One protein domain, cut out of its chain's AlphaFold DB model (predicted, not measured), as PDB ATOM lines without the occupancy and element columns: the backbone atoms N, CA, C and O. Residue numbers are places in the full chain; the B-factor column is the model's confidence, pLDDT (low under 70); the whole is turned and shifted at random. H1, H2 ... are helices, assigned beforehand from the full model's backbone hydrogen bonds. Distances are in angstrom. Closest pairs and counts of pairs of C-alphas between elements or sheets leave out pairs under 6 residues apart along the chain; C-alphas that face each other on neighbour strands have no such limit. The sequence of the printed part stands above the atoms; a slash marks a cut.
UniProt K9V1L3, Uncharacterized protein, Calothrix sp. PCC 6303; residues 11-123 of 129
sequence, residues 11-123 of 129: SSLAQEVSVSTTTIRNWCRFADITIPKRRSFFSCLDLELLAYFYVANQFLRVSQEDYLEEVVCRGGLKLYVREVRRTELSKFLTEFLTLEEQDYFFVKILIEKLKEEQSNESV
ATOM      1  N   SER A  11     108.884 152.785 110.872       93.06
ATOM      2  CA  SER A  11     108.585 153.498 112.117       93.06
ATOM      3  C   SER A  11     107.232 154.200 112.078       93.06
ATOM      4  O   SER A  11     106.478 154.103 113.039       93.06
ATOM      5  N   SER A  12     106.908 154.881 110.973       94.12
ATOM      6  CA  SER A  12     105.629 155.592 110.866       94.12
ATOM      7  C   SER A  12     104.450 154.631 110.726       94.12
ATOM      8  O   SER A  12     103.398 154.903 111.286       94.12
ATOM      9  N   LEU A  13     104.626 153.486 110.054       94.38
ATOM     10  CA  LEU A  13     103.606 152.437 110.017       94.38
ATOM     11  C   LEU A  13     103.371 151.848 111.408       94.38
ATOM     12  O   LEU A  13     102.231 151.730 111.834       94.38
ATOM     13  N   ALA A  14     104.446 151.518 112.131       95.00
ATOM     14  CA  ALA A  14     104.355 150.997 113.493       95.00
ATOM     15  C   ALA A  14     103.608 151.964 114.427       95.00
ATOM     16  O   ALA A  14     102.773 151.531 115.214       95.00
ATOM     17  N   GLN A  15     103.859 153.270 114.291       95.25
ATOM     18  CA  GLN A  15     103.133 154.306 115.023       95.25
ATOM     19  C   GLN A  15     101.653 154.375 114.622       95.25
ATOM     20  O   GLN A  15     100.801 154.415 115.503       95.25
ATOM     21  N   GLU A  16     101.345 154.356 113.321       94.62
ATOM     22  CA  GLU A  16      99.969 154.413 112.800       94.62
ATOM     23  C   GLU A  16      99.101 153.276 113.357       94.62
ATOM     24  O   GLU A  16      97.963 153.496 113.758       94.62
ATOM     25  N   VAL A  17      99.654 152.063 113.432       94.25
ATOM     26  CA  VAL A  17      98.950 150.882 113.959       94.25
ATOM     27  C   VAL A  17      99.236 150.595 115.435       94.25
ATOM     28  O   VAL A  17      98.828 149.556 115.940       94.25
ATOM     29  N   SER A  18      99.911 151.507 116.142       94.94
ATOM     30  CA  SER A  18     100.216 151.397 117.579       94.94
ATOM     31  C   SER A  18     100.910 150.088 117.997       94.94
ATOM     32  O   SER A  18     100.608 149.507 119.037       94.94
ATOM     33  N   VAL A  19     101.877 149.621 117.202       96.06
ATOM     34  CA  VAL A  19     102.700 148.435 117.506       96.06
ATOM     35  C   VAL A  19     104.192 148.751 117.441       96.06
ATOM     36  O   VAL A  19     104.616 149.841 117.064       96.06
ATOM     37  N   SER A  20     105.030 147.778 117.801       96.81
ATOM     38  CA  SER A  20     106.478 147.916 117.650       96.81
ATOM     39  C   SER A  20     106.922 147.745 116.191       96.81
ATOM     40  O   SER A  20     106.314 147.012 115.408       96.81
ATOM     41  N   THR A  21     108.058 148.338 115.824       94.31
ATOM     42  CA  THR A  21     108.683 148.086 114.513       94.31
ATOM     43  C   THR A  21     109.067 146.616 114.330       94.31
ATOM     44  O   THR A  21     109.025 146.108 113.209       94.31
ATOM     45  N   THR A  22     109.383 145.906 115.418       95.38
ATOM     46  CA  THR A  22     109.602 144.452 115.424       95.38
ATOM     47  C   THR A  22     108.337 143.692 115.035       95.38
ATOM     48  O   THR A  22     108.412 142.761 114.239       95.38
ATOM     49  N   THR A  23     107.171 144.120 115.517       95.75
ATOM     50  CA  THR A  23     105.877 143.539 115.138       95.75
ATOM     51  C   THR A  23     105.634 143.695 113.638       95.75
ATOM     52  O   THR A  23     105.378 142.702 112.965       95.75
ATOM     53  N   ILE A  24     105.840 144.900 113.087       95.75
ATOM     54  CA  ILE A  24     105.754 145.136 111.633       95.75
ATOM     55  C   ILE A  24     106.719 144.229 110.863       95.75
ATOM     56  O   ILE A  24     106.350 143.659 109.841       95.75
ATOM     57  N   ARG A  25     107.952 144.063 111.360       94.19
ATOM     58  CA  ARG A  25     108.954 143.184 110.740       94.19
ATOM     59  C   ARG A  25     108.467 141.738 110.670       94.19
ATOM     60  O   ARG A  25     108.620 141.098 109.634       94.19
ATOM     61  N   ASN A  26     107.900 141.240 111.765       95.12
ATOM     62  CA  ASN A  26     107.384 139.879 111.841       95.12
ATOM     63  C   ASN A  26     106.197 139.695 110.893       95.12
ATOM     64  O   ASN A  26     106.181 138.732 110.139       95.12
ATOM     65  N   TRP A  27     105.264 140.646 110.856       96.12
ATOM     66  CA  TRP A  27     104.149 140.608 109.908       96.12
ATOM     67  C   TRP A  27     104.624 140.590 108.456       96.12
ATOM     68  O   TRP A  27     104.141 139.773 107.684       96.12
ATOM     69  N   CYS A  28     105.622 141.407 108.094       94.88
ATOM     70  CA  CYS A  28     106.206 141.367 106.750       94.88
ATOM     71  C   CYS A  28     106.776 139.982 106.427       94.88
ATOM     72  O   CYS A  28     106.545 139.468 105.343       94.88
ATOM     73  N   ARG A  29     107.482 139.356 107.378       94.81
ATOM     74  CA  ARG A  29     108.039 138.009 107.195       94.81
ATOM     75  C   ARG A  29     106.948 136.972 106.911       94.81
ATOM     76  O   ARG A  29     107.118 136.173 106.002       94.81
ATOM     77  N   PHE A  30     105.866 136.968 107.686       94.62
ATOM     78  CA  PHE A  30     104.790 135.982 107.524       94.62
ATOM     79  C   PHE A  30     103.890 136.260 106.316       94.62
ATOM     80  O   PHE A  30     103.328 135.333 105.747       94.62
ATOM     81  N   ALA A  31     103.794 137.518 105.891       92.56
ATOM     82  CA  ALA A  31     103.091 137.911 104.674       92.56
ATOM     83  C   ALA A  31     103.933 137.740 103.391       92.56
ATOM     84  O   ALA A  31     103.483 138.159 102.328       92.56
ATOM     85  N   ASP A  32     105.143 137.172 103.487       91.12
ATOM     86  CA  ASP A  32     106.120 137.040 102.394       91.12
ATOM     87  C   ASP A  32     106.486 138.381 101.716       91.12
ATOM     88  O   ASP A  32     106.666 138.500 100.505       91.12
ATOM     89  N   ILE A  33     106.594 139.437 102.525       91.94
ATOM     90  CA  ILE A  33     106.939 140.790 102.083       91.94
ATOM     91  C   ILE A  33     108.411 141.059 102.376       91.94
ATOM     92  O   ILE A  33     108.879 140.991 103.521       91.94
ATOM     93  N   THR A  34     109.142 141.480 101.345       89.00
ATOM     94  CA  THR A  34     110.499 141.993 101.532       89.00
ATOM     95  C   THR A  34     110.434 143.336 102.251       89.00
ATOM     96  O   THR A  34     109.968 144.333 101.703       89.00
ATOM     97  N   ILE A  35     110.930 143.373 103.487       86.38
ATOM     98  CA  ILE A  35     110.929 144.589 104.303       86.38
ATOM     99  C   ILE A  35     111.683 145.708 103.562       86.38
ATOM    100  O   ILE A  35     112.827 145.493 103.138       86.38
ATOM    101  N   PRO A  36     111.102 146.918 103.450       81.88
ATOM    102  CA  PRO A  36     111.789 148.050 102.850       81.88
ATOM    103  C   PRO A  36     113.124 148.330 103.547       81.88
ATOM    104  O   PRO A  36     113.250 148.228 104.773       81.88
ATOM    105  N   LYS A  37     114.139 148.734 102.775       81.62
ATOM    106  CA  LYS A  37     115.434 149.149 103.334       81.62
ATOM    107  C   LYS A  37     115.248 150.310 104.321       81.62
ATOM    108  O   LYS A  37     114.243 151.018 104.329       81.62
ATOM    109  N   ARG A  38     116.246 150.536 105.180       72.56
ATOM    110  CA  ARG A  38     116.215 151.630 106.163       72.56
ATOM    111  C   ARG A  38     115.945 152.970 105.456       72.56
ATOM    112  O   ARG A  38     116.711 153.347 104.576       72.56
ATOM    113  N   ARG A  39     114.904 153.696 105.892       74.44
ATOM    114  CA  ARG A  39     114.395 154.955 105.287       74.44
ATOM    115  C   ARG A  39     113.738 154.806 103.905       74.44
ATOM    116  O   ARG A  39     113.510 155.810 103.240       74.44
ATOM    117  N   SER A  40     113.414 153.588 103.487       86.00
ATOM    118  CA  SER A  40     112.526 153.336 102.354       86.00
ATOM    119  C   SER A  40     111.074 153.233 102.820       86.00
ATOM    120  O   SER A  40     110.796 153.045 104.010       86.00
ATOM    121  N   PHE A  41     110.161 153.384 101.868       91.81
ATOM    122  CA  PHE A  41     108.725 153.349 102.104       91.81
ATOM    123  C   PHE A  41     108.143 152.002 101.683       91.81
ATOM    124  O   PHE A  41     108.653 151.377 100.754       91.81
ATOM    125  N   PHE A  42     107.079 151.581 102.361       92.12
ATOM    126  CA  PHE A  42     106.216 150.510 101.877       92.12
ATOM    127  C   PHE A  42     105.531 150.950 100.587       92.12
ATOM    128  O   PHE A  42     105.067 152.088 100.478       92.12
ATOM    129  N   SER A  43     105.479 150.044  99.617       91.06
ATOM    130  CA  SER A  43     104.661 150.220  98.427       91.06
ATOM    131  C   SER A  43     103.180 150.026  98.754       91.06
ATOM    132  O   SER A  43     102.813 149.467  99.790       91.06
ATOM    133  N   CYS A  44     102.316 150.450  97.832       89.75
ATOM    134  CA  CYS A  44     100.880 150.199  97.915       89.75
ATOM    135  C   CYS A  44     100.575 148.704  98.085       89.75
ATOM    136  O   CYS A  44      99.780 148.325  98.940       89.75
ATOM    137  N   LEU A  45     101.271 147.865  97.313       90.38
ATOM    138  CA  LEU A  45     101.118 146.418  97.356       90.38
ATOM    139  C   LEU A  45     101.534 145.846  98.717       90.38
ATOM    140  O   LEU A  45     100.820 145.010  99.261       90.38
ATOM    141  N   ASP A  46     102.632 146.329  99.303       93.50
ATOM    142  CA  ASP A  46     103.075 145.857 100.621       93.50
ATOM    143  C   ASP A  46     102.031 146.161 101.704       93.50
ATOM    144  O   ASP A  46     101.742 145.319 102.552       93.50
ATOM    145  N   LEU A  47     101.436 147.359 101.669       94.56
ATOM    146  CA  LEU A  47     100.393 147.749 102.619       94.56
ATOM    147  C   LEU A  47      99.131 146.895 102.459       94.56
ATOM    148  O   LEU A  47      98.510 146.534 103.456       94.56
ATOM    149  N   GLU A  48      98.765 146.548 101.226       93.25
ATOM    150  CA  GLU A  48      97.642 145.650 100.954       93.25
ATOM    151  C   GLU A  48      97.909 144.222 101.436       93.25
ATOM    152  O   GLU A  48      97.047 143.627 102.081       93.25
ATOM    153  N   LEU A  49      99.098 143.676 101.171       94.75
ATOM    154  CA  LEU A  49      99.489 142.342 101.635       94.75
ATOM    155  C   LEU A  49      99.524 142.274 103.167       94.75
ATOM    156  O   LEU A  49      98.969 141.342 103.753       94.75
ATOM    157  N   LEU A  50     100.068 143.303 103.826       96.06
ATOM    158  CA  LEU A  50      99.993 143.432 105.283       96.06
ATOM    159  C   LEU A  50      98.550 143.515 105.775       96.06
ATOM    160  O   LEU A  50      98.231 142.933 106.808       96.06
ATOM    161  N   ALA A  51      97.671 144.196 105.041       96.69
ATOM    162  CA  ALA A  51      96.272 144.289 105.415       96.69
ATOM    163  C   ALA A  51      95.553 142.936 105.325       96.69
ATOM    164  O   ALA A  51      94.807 142.572 106.238       96.69
ATOM    165  N   TYR A  52      95.812 142.157 104.269       96.88
ATOM    166  CA  TYR A  52      95.289 140.795 104.143       96.88
ATOM    167  C   TYR A  52      95.794 139.885 105.264       96.88
ATOM    168  O   TYR A  52      94.998 139.161 105.867       96.88
ATOM    169  N   PHE A  53      97.094 139.934 105.563       97.75
ATOM    170  CA  PHE A  53      97.686 139.191 106.673       97.75
ATOM    171  C   PHE A  53      97.060 139.587 108.015       97.75
ATOM    172  O   PHE A  53      96.619 138.723 108.773       97.75
ATOM    173  N   TYR A  54      96.958 140.892 108.286       97.38
ATOM    174  CA  TYR A  54      96.392 141.423 109.523       97.38
ATOM    175  C   TYR A  54      94.967 140.917 109.744       97.38
ATOM    176  O   TYR A  54      94.655 140.418 110.822       97.38
ATOM    177  N   VAL A  55      94.108 140.981 108.720       97.31
ATOM    178  CA  VAL A  55      92.722 140.515 108.855       97.31
ATOM    179  C   VAL A  55      92.641 139.006 109.078       97.31
ATOM    180  O   VAL A  55      91.859 138.558 109.922       97.31
ATOM    181  N   ALA A  56      93.452 138.220 108.365       97.38
ATOM    182  CA  ALA A  56      93.498 136.772 108.552       97.38
ATOM    183  C   ALA A  56      93.905 136.395 109.982       97.38
ATOM    184  O   ALA A  56      93.241 135.584 110.631       97.38
ATOM    185  N   ASN A  57      94.961 137.026 110.495       96.88
ATOM    186  CA  ASN A  57      95.484 136.721 111.817       96.88
ATOM    187  C   ASN A  57      94.557 137.229 112.932       96.88
ATOM    188  O   ASN A  57      94.200 136.471 113.831       96.88
ATOM    189  N   GLN A  58      94.109 138.484 112.843       96.06
ATOM    190  CA  GLN A  58      93.375 139.146 113.920       96.06
ATOM    191  C   GLN A  58      91.913 138.689 114.024       96.06
ATOM    192  O   GLN A  58      91.425 138.434 115.124       96.06
ATOM    193  N   PHE A  59      91.203 138.566 112.898       96.69
ATOM    194  CA  PHE A  59      89.746 138.343 112.904       96.69
ATOM    195  C   PHE A  59      89.338 136.928 112.500       96.69
ATOM    196  O   PHE A  59      88.269 136.439 112.881       96.69
ATOM    197  N   LEU A  60      90.183 136.243 111.730       95.06
ATOM    198  CA  LEU A  60      89.932 134.865 111.307       95.06
ATOM    199  C   LEU A  60      90.742 133.843 112.105       95.06
ATOM    200  O   LEU A  60      90.513 132.649 111.930       95.06
ATOM    201  N   ARG A  61      91.605 134.306 113.022       94.62
ATOM    202  CA  ARG A  61      92.436 133.481 113.913       94.62
ATOM    203  C   ARG A  61      93.339 132.494 113.168       94.62
ATOM    204  O   ARG A  61      93.692 131.459 113.722       94.62
ATOM    205  N   VAL A  62      93.715 132.825 111.933       96.44
ATOM    206  CA  VAL A  62      94.737 132.079 111.193       96.44
ATOM    207  C   VAL A  62      96.068 132.301 111.899       96.44
ATOM    208  O   VAL A  62      96.418 133.446 112.204       96.44
ATOM    209  N   SER A  63      96.798 131.230 112.201       96.19
ATOM    210  CA  SER A  63      98.106 131.365 112.840       96.19
ATOM    211  C   SER A  63      99.078 132.102 111.904       96.19
ATOM    212  O   SER A  63      98.905 132.129 110.685       96.19
ATOM    213  N   GLN A  64     100.098 132.757 112.463       95.44
ATOM    214  CA  GLN A  64     101.067 133.490 111.636       95.44
ATOM    215  C   GLN A  64     101.881 132.543 110.747       95.44
ATOM    216  O   GLN A  64     102.236 132.909 109.630       95.44
ATOM    217  N   GLU A  65     102.153 131.337 111.247       95.50
ATOM    218  CA  GLU A  65     102.941 130.305 110.570       95.50
ATOM    219  C   GLU A  65     102.144 129.654 109.434       95.50
ATOM    220  O   GLU A  65     102.692 129.427 108.359       95.50
ATOM    221  N   ASP A  66     100.836 129.473 109.628       95.69
ATOM    222  CA  ASP A  66      99.963 128.799 108.663       95.69
ATOM    223  C   ASP A  66      99.401 129.746 107.595       95.69
ATOM    224  O   ASP A  66      98.798 129.298 106.622       95.69
ATOM    225  N   TYR A  67      99.589 131.065 107.736       96.94
ATOM    226  CA  TYR A  67      98.980 132.060 106.845       96.94
ATOM    227  C   TYR A  67      99.256 131.796 105.358       96.94
ATOM    228  O   TYR A  67      98.342 131.878 104.531       96.94
ATOM    229  N   LEU A  68     100.500 131.468 105.004       94.81
ATOM    230  CA  LEU A  68     100.851 131.206 103.610       94.81
ATOM    231  C   LEU A  68     100.131 129.960 103.080       94.81
ATOM    232  O   LEU A  68      99.540 130.010 102.003       94.81
ATOM    233  N   GLU A  69     100.116 128.873 103.847       94.38
ATOM    234  CA  GLU A  69      99.544 127.593 103.420       94.38
ATOM    235  C   GLU A  69      98.009 127.599 103.424       94.38
ATOM    236  O   GLU A  69      97.374 127.117 102.481       94.38
ATOM    237  N   GLU A  70      97.390 128.160 104.463       94.94
ATOM    238  CA  GLU A  70      95.936 128.160 104.629       94.94
ATOM    239  C   GLU A  70      95.240 129.254 103.825       94.94
ATOM    240  O   GLU A  70      94.117 129.048 103.363       94.94
ATOM    241  N   VAL A  71      95.885 130.408 103.636       95.56
ATOM    242  CA  VAL A  71      95.253 131.561 102.986       95.56
ATOM    243  C   VAL A  71      95.830 131.785 101.600       95.56
ATOM    244  O   VAL A  71      95.083 131.759 100.624       95.56
ATOM    245  N   VAL A  72      97.140 132.008 101.480       93.88
ATOM    246  CA  VAL A  72      97.744 132.426 100.202       93.88
ATOM    247  C   VAL A  72      97.682 131.300  99.168       93.88
ATOM    248  O   VAL A  72      97.107 131.492  98.095       93.88
ATOM    249  N   CYS A  73      98.173 130.105  99.504       93.19
ATOM    250  CA  CYS A  73      98.192 128.948  98.605       93.19
ATOM    251  C   CYS A  73      96.795 128.472  98.185       93.19
ATOM    252  O   CYS A  73      96.647 127.877  97.119       93.19
ATOM    253  N   ARG A  74      95.759 128.758  98.984       91.25
ATOM    254  CA  ARG A  74      94.369 128.383  98.678       91.25
ATOM    255  C   ARG A  74      93.624 129.395  97.807       91.25
ATOM    256  O   ARG A  74      92.466 129.169  97.483       91.25
ATOM    257  N   GLY A  75      94.265 130.490  97.397       91.81
ATOM    258  CA  GLY A  75      93.649 131.516  96.545       91.81
ATOM    259  C   GLY A  75      93.354 132.839  97.257       91.81
ATOM    260  O   GLY A  75      92.591 133.664  96.752       91.81
ATOM    261  N   GLY A  76      93.969 133.068  98.417       94.81
ATOM    262  CA  GLY A  76      93.964 134.337  99.133       94.81
ATOM    263  C   GLY A  76      92.755 134.555 100.047       94.81
ATOM    264  O   GLY A  76      91.819 133.758 100.128       94.81
ATOM    265  N   LEU A  77      92.763 135.700 100.740       96.25
ATOM    266  CA  LEU A  77      91.813 135.985 101.821       96.25
ATOM    267  C   LEU A  77      90.347 135.986 101.372       96.25
ATOM    268  O   LEU A  77      89.475 135.562 102.126       96.25
ATOM    269  N   LYS A  78      90.061 136.452 100.148       95.75
ATOM    270  CA  LYS A  78      88.694 136.473  99.602       95.75
ATOM    271  C   LYS A  78      88.089 135.070  99.557       95.75
ATOM    272  O   LYS A  78      86.951 134.883  99.984       95.75
ATOM    273  N   LEU A  79      88.856 134.104  99.055       95.81
ATOM    274  CA  LEU A  79      88.424 132.715  98.959       95.81
ATOM    275  C   LEU A  79      88.348 132.086 100.352       95.81
ATOM    276  O   LEU A  79      87.321 131.505 100.693       95.81
ATOM    277  N   TYR A  80      89.358 132.316 101.191       96.38
ATOM    278  CA  TYR A  80      89.383 131.806 102.560       96.38
ATOM    279  C   TYR A  80      88.155 132.246 103.386       96.38
ATOM    280  O   TYR A  80      87.483 131.423 104.011       96.38
ATOM    281  N   VAL A  81      87.782 133.532 103.340       96.44
ATOM    282  CA  VAL A  81      86.567 134.039 104.013       96.44
ATOM    283  C   VAL A  81      85.304 133.392 103.448       96.44
ATOM    284  O   VAL A  81      84.413 133.014 104.213       96.44
ATOM    285  N   ARG A  82      85.228 133.200 102.128       96.06
ATOM    286  CA  ARG A  82      84.086 132.536 101.488       96.06
ATOM    287  C   ARG A  82      83.929 131.086 101.941       96.06
ATOM    288  O   ARG A  82      82.804 130.625 102.127       96.06
ATOM    289  N   GLU A  83      85.029 130.376 102.149       94.00
ATOM    290  CA  GLU A  83      85.009 128.990 102.614       94.00
ATOM    291  C   GLU A  83      84.653 128.879 104.099       94.00
ATOM    292  O   GLU A  83      83.752 128.118 104.456       94.00
ATOM    293  N   VAL A  84      85.310 129.668 104.954       93.88
ATOM    294  CA  VAL A  84      85.219 129.532 106.417       93.88
ATOM    295  C   VAL A  84      84.030 130.290 107.006       93.88
ATOM    296  O   VAL A  84      83.369 129.805 107.923       93.88
ATOM    297  N   ARG A  85      83.732 131.488 106.493       92.50
ATOM    298  CA  ARG A  85      82.651 132.356 106.994       92.50
ATOM    299  C   ARG A  85      81.404 132.341 106.116       92.50
ATOM    300  O   ARG A  85      80.411 132.952 106.495       92.50
ATOM    301  N   ARG A  86      81.436 131.647 104.968       94.50
ATOM    302  CA  ARG A  86      80.310 131.549 104.016       94.50
ATOM    303  C   ARG A  86      79.772 132.918 103.579       94.50
ATOM    304  O   ARG A  86      78.587 133.066 103.302       94.50
ATOM    305  N   THR A  87      80.656 133.909 103.502       95.56
ATOM    306  CA  THR A  87      80.334 135.284 103.111       95.56
ATOM    307  C   THR A  87      81.443 135.870 102.239       95.56
ATOM    308  O   THR A  87      82.519 135.290 102.104       95.56
ATOM    309  N   GLU A  88      81.188 137.017 101.625       95.62
ATOM    310  CA  GLU A  88      82.197 137.756 100.866       95.62
ATOM    311  C   GLU A  88      83.099 138.564 101.799       95.62
ATOM    312  O   GLU A  88      82.659 139.028 102.851       95.62
ATOM    313  N   LEU A  89      84.355 138.788 101.397       96.25
ATOM    314  CA  LEU A  89      85.290 139.595 102.188       96.25
ATOM    315  C   LEU A  89      84.758 141.015 102.437       96.25
ATOM    316  O   LEU A  89      84.914 141.527 103.537       96.25
ATOM    317  N   SER A  90      84.100 141.633 101.453       95.25
ATOM    318  CA  SER A  90      83.469 142.954 101.597       95.25
ATOM    319  C   SER A  90      82.458 142.961 102.744       95.25
ATOM    320  O   SER A  90      82.625 143.717 103.695       95.25
ATOM    321  N   LYS A  91      81.478 142.051 102.695       95.75
ATOM    322  CA  LYS A  91      80.442 141.896 103.723       95.75
ATOM    323  C   LYS A  91      81.032 141.542 105.078       95.75
ATOM    324  O   LYS A  91      80.627 142.114 106.080       95.75
ATOM    325  N   PHE A  92      82.015 140.644 105.122       97.12
ATOM    326  CA  PHE A  92      82.722 140.318 106.358       97.12
ATOM    327  C   PHE A  92      83.298 141.574 107.022       97.12
ATOM    328  O   PHE A  92      83.053 141.816 108.200       97.12
ATOM    329  N   LEU A  93      84.007 142.403 106.256       96.69
ATOM    330  CA  LEU A  93      84.645 143.603 106.788       96.69
ATOM    331  C   LEU A  93      83.648 144.703 107.174       96.69
ATOM    332  O   LEU A  93      83.949 145.465 108.084       96.69
ATOM    333  N   THR A  94      82.490 144.810 106.514       95.19
ATOM    334  CA  THR A  94      81.540 145.915 106.746       95.19
ATOM    335  C   THR A  94      80.353 145.568 107.642       95.19
ATOM    336  O   THR A  94      79.767 146.471 108.232       95.19
ATOM    337  N   GLU A  95      79.969 144.294 107.733       95.06
ATOM    338  CA  GLU A  95      78.768 143.852 108.460       95.06
ATOM    339  C   GLU A  95      79.091 143.003 109.697       95.06
ATOM    340  O   GLU A  95      78.302 142.990 110.638       95.06
ATOM    341  N   PHE A  96      80.233 142.301 109.721       94.25
ATOM    342  CA  PHE A  96      80.586 141.396 110.826       94.25
ATOM    343  C   PHE A  96      81.608 141.983 111.802       94.25
ATOM    344  O   PHE A  96      81.689 141.514 112.936       94.25
ATOM    345  N   LEU A  97      82.380 142.984 111.378       95.50
ATOM    346  CA  LEU A  97      83.267 143.739 112.262       95.50
ATOM    347  C   LEU A  97      82.502 144.885 112.927       95.50
ATOM    348  O   LEU A  97      81.670 145.539 112.295       95.50
ATOM    349  N   THR A  98      82.817 145.162 114.189       96.25
ATOM    350  CA  THR A  98      82.308 146.336 114.908       96.25
ATOM    351  C   THR A  98      82.813 147.634 114.273       96.25
ATOM    352  O   THR A  98      83.817 147.646 113.562       96.25
ATOM    353  N   LEU A  99      82.150 148.761 114.556       94.94
ATOM    354  CA  LEU A  99      82.586 150.070 114.049       94.94
ATOM    355  C   LEU A  99      84.017 150.425 114.487       94.94
ATOM    356  O   LEU A  99      84.743 151.058 113.728       94.94
ATOM    357  N   GLU A 100      84.430 149.990 115.679       95.50
ATOM    358  CA  GLU A 100      85.793 150.191 116.185       95.50
ATOM    359  C   GLU A 100      86.818 149.364 115.399       95.50
ATOM    360  O   GLU A 100      87.859 149.878 114.997       95.50
ATOM    361  N   GLU A 101      86.515 148.097 115.112       96.25
ATOM    362  CA  GLU A 101      87.388 147.218 114.322       96.25
ATOM    363  C   GLU A 101      87.474 147.657 112.857       96.25
ATOM    364  O   GLU A 101      88.534 147.562 112.235       96.25
ATOM    365  N   GLN A 102      86.378 148.190 112.311       95.31
ATOM    366  CA  GLN A 102      86.360 148.819 110.992       95.31
ATOM    367  C   GLN A 102      87.240 150.070 110.930       95.31
ATOM    368  O   GLN A 102      87.697 150.438 109.846       95.31
ATOM    369  N   ASP A 103      87.505 150.709 112.073       94.50
ATOM    370  CA  ASP A 103      88.346 151.896 112.143       94.50
ATOM    371  C   ASP A 103      89.850 151.573 112.095       94.50
ATOM    372  O   ASP A 103      90.674 152.462 111.846       94.50
ATOM    373  N   TYR A 104      90.228 150.300 112.252       95.75
ATOM    374  CA  TYR A 104      91.622 149.878 112.175       95.75
ATOM    375  C   TYR A 104      92.219 150.153 110.796       95.75
ATOM    376  O   TYR A 104      91.638 149.839 109.756       95.75
ATOM    377  N   PHE A 105      93.436 150.697 110.792       95.50
ATOM    378  CA  PHE A 105      94.140 151.159 109.595       95.50
ATOM    379  C   PHE A 105      94.147 150.133 108.448       95.50
ATOM    380  O   PHE A 105      93.763 150.447 107.322       95.50
ATOM    381  N   PHE A 106      94.524 148.885 108.734       96.25
ATOM    382  CA  PHE A 106      94.562 147.827 107.722       96.25
ATOM    383  C   PHE A 106      93.171 147.401 107.239       96.25
ATOM    384  O   PHE A 106      92.996 147.090 106.061       96.25
ATOM    385  N   VAL A 107      92.160 147.440 108.108       96.62
ATOM    386  CA  VAL A 107      90.776 147.140 107.719       96.62
ATOM    387  C   VAL A 107      90.253 148.216 106.768       96.62
ATOM    388  O   VAL A 107      89.713 147.888 105.711       96.62
ATOM    389  N   LYS A 108      90.511 149.495 107.069       95.19
ATOM    390  CA  LYS A 108      90.180 150.627 106.190       95.19
ATOM    391  C   LYS A 108      90.799 150.495 104.802       95.19
ATOM    392  O   LYS A 108      90.101 150.738 103.819       95.19
ATOM    393  N   ILE A 109      92.068 150.083 104.707       94.44
ATOM    394  CA  ILE A 109      92.737 149.838 103.415       94.44
ATOM    395  C   ILE A 109      91.940 148.832 102.580       94.44
ATOM    396  O   ILE A 109      91.636 149.109 101.419       94.44
ATOM    397  N   LEU A 110      91.560 147.691 103.165       95.12
ATOM    398  CA  LEU A 110      90.812 146.666 102.434       95.12
ATOM    399  C   LEU A 110      89.391 147.114 102.083       95.12
ATOM    400  O   LEU A 110      88.946 146.857 100.968       95.12
ATOM    401  N   ILE A 111      88.688 147.804 102.985       94.75
ATOM    402  CA  ILE A 111      87.344 148.328 102.702       94.75
ATOM    403  C   ILE A 111      87.388 149.328 101.538       94.75
ATOM    404  O   ILE A 111      86.561 149.236 100.632       94.75
ATOM    405  N   GLU A 112      88.337 150.272 101.532       92.00
ATOM    406  CA  GLU A 112      88.488 151.228 100.424       92.00
ATOM    407  C   GLU A 112      88.796 150.516  99.105       92.00
ATOM    408  O   GLU A 112      88.136 150.788  98.102       92.00
ATOM    409  N   LYS A 113      89.739 149.568  99.113       90.94
ATOM    410  CA  LYS A 113      90.100 148.787  97.924       90.94
ATOM    411  C   LYS A 113      88.900 148.035  97.345       90.94
ATOM    412  O   LYS A 113      88.640 148.116  96.151       90.94
ATOM    413  N   LEU A 114      88.152 147.320  98.184       91.69
ATOM    414  CA  LEU A 114      87.005 146.525  97.735       91.69
ATOM    415  C   LEU A 114      85.878 147.407  97.179       91.69
ATOM    416  O   LEU A 114      85.215 147.015  96.222       91.69
ATOM    417  N   LYS A 115      85.682 148.611  97.733       90.56
ATOM    418  CA  LYS A 115      84.738 149.600  97.185       90.56
ATOM    419  C   LYS A 115      85.161 150.090  95.798       90.56
ATOM    420  O   LYS A 115      84.309 150.247  94.925       90.56
ATOM    421  N   GLU A 116      86.452 150.325  95.584       87.12
ATOM    422  CA  GLU A 116      86.992 150.715  94.275       87.12
ATOM    423  C   GLU A 116      86.857 149.586  93.244       87.12
ATOM    424  O   GLU A 116      86.418 149.839  92.125       87.12
ATOM    425  N   GLU A 117      87.150 148.337  93.623       87.50
ATOM    426  CA  GLU A 117      86.969 147.166  92.752       87.50
ATOM    427  C   GLU A 117      85.510 147.014  92.291       87.50
ATOM    428  O   GLU A 117      85.261 146.881  91.094       87.50
ATOM    429  N   GLN A 118      84.547 147.116  93.215       84.38
ATOM    430  CA  GLN A 118      83.116 147.045  92.890       84.38
ATOM    431  C   GLN A 118      82.662 148.208  91.995       84.38
ATOM    432  O   GLN A 118      81.890 148.017  91.054       84.38
ATOM    433  N   SER A 119      83.166 149.417  92.261       82.38
ATOM    434  CA  SER A 119      82.871 150.596  91.436       82.38
ATOM    435  C   SER A 119      83.392 150.410  90.008       82.38
ATOM    436  O   SER A 119      82.658 150.638  89.050       82.38
ATOM    437  N   ASN A 120      84.621 149.920  89.844       77.75
ATOM    438  CA  ASN A 120      85.214 149.674  88.529       77.75
ATOM    439  C   ASN A 120      84.502 148.547  87.759       77.75
ATOM    440  O   ASN A 120      84.318 148.650  86.547       77.75
ATOM    441  N   GLU A 121      84.061 147.492  88.448       73.81
ATOM    442  CA  GLU A 121      83.309 146.390  87.841       73.81
ATOM    443  C   GLU A 121      81.943 146.861  87.311       73.81
ATOM    444  O   GLU A 121      81.578 146.564  86.171       73.81
ATOM    445  N   SER A 122      81.232 147.698  88.079       67.50
ATOM    446  CA  SER A 122      79.968 148.301  87.632       67.50
ATOM    447  C   SER A 122      80.132 149.207  86.403       67.50
ATOM    448  O   SER A 122      79.345 149.100  85.461       67.50
ATOM    449  N   VAL A 123      81.188 150.027  86.343       66.75
ATOM    450  CA  VAL A 123      81.474 150.894  85.184       66.75
ATOM    451  C   VAL A 123      81.783 150.066  83.934       66.75
ATOM    452  O   VAL A 123      81.240 150.345  82.866       66.75
TER     453      VAL A 123
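AT A GLANCE: This is residues 11 to 123 of the 129 residues of an uncharacterized protein of Calothrix sp. PCC 6303 (UniProt K9V1L3). H3 runs through the middle of a small body of crossed helices, with H1 and H2 on one side, H5, H6 and H8 on the other, and H4 packed on its later residues. A long loop, residues 31 to 43, joins H2 to H3, and H8 runs outward to the last printed residue. The 113 printed residues, with eight named helices, H1 to H8, and no named strand, are all helix in class. The whole is compact, with a radius of gyration of the C-alphas of 14.1 A and spans of 40 by 30 by 27 A.

HOW THE PARTS SIT: H1, residues 11 to 16, touches H2, residues 21 to 30, about perpendicular at 89 degrees, with closest C-alphas Ala 14 and Thr 21, 5.3 A apart. H2 touches the hub H3, residues 44 to 60, about perpendicular at 86 degrees, through residues 50 to 54 of H3 alone; closest are C-alphas 28 and 50, 6.7 A. H4, residues 67 to 72, touches residues 53 to 57 of H3 alone, closest at C-alphas 67 and 53, 7.2 A. H4 and H5, residues 77 to 84, only just touch, only at the corner, with 3 pairs of C-alphas within 8 A, the closest 71 and 77, 5.7 A. H5 touches H6, residues 89 to 96, closest at C-alphas 78 and 89, 5.3 A. H7, residues 99 to 102, is close but not clearly touching to H6 and H8. H8, residues 105 to 123, touches H3 with residues 106 to 110 alone, closest at C-alphas 106 and 51, 4.6 A, opposite ways at a steep tilt of 68 degrees, only just short of perpendicular. Its residues 107 to 114 alone touch H6, closest at C-alphas 114 and 90, 6.3 A. Every O i to N i+4 pair is within hydrogen-bond range in H1 to H6 and H8; H7 is too short for one.

IN THESE COORDINATES: H1 begins at C-alpha 11, (108.585, 153.498, 112.117), and H8 ends at C-alpha 123, (81.474, 150.894, 85.184). From first to last C-alpha H2 is 14.5 A long, H3 23.1 A and H8 27.5 A.

THE WHOLE: The C-alphas of Thr 22 and Val 123, the two farthest apart, are 41.8 A apart. The printed part has no cut, and the link from H2 to H3 is long. The mean pLDDT of the printed part is 92.8, with residues 122 to 123 under 70.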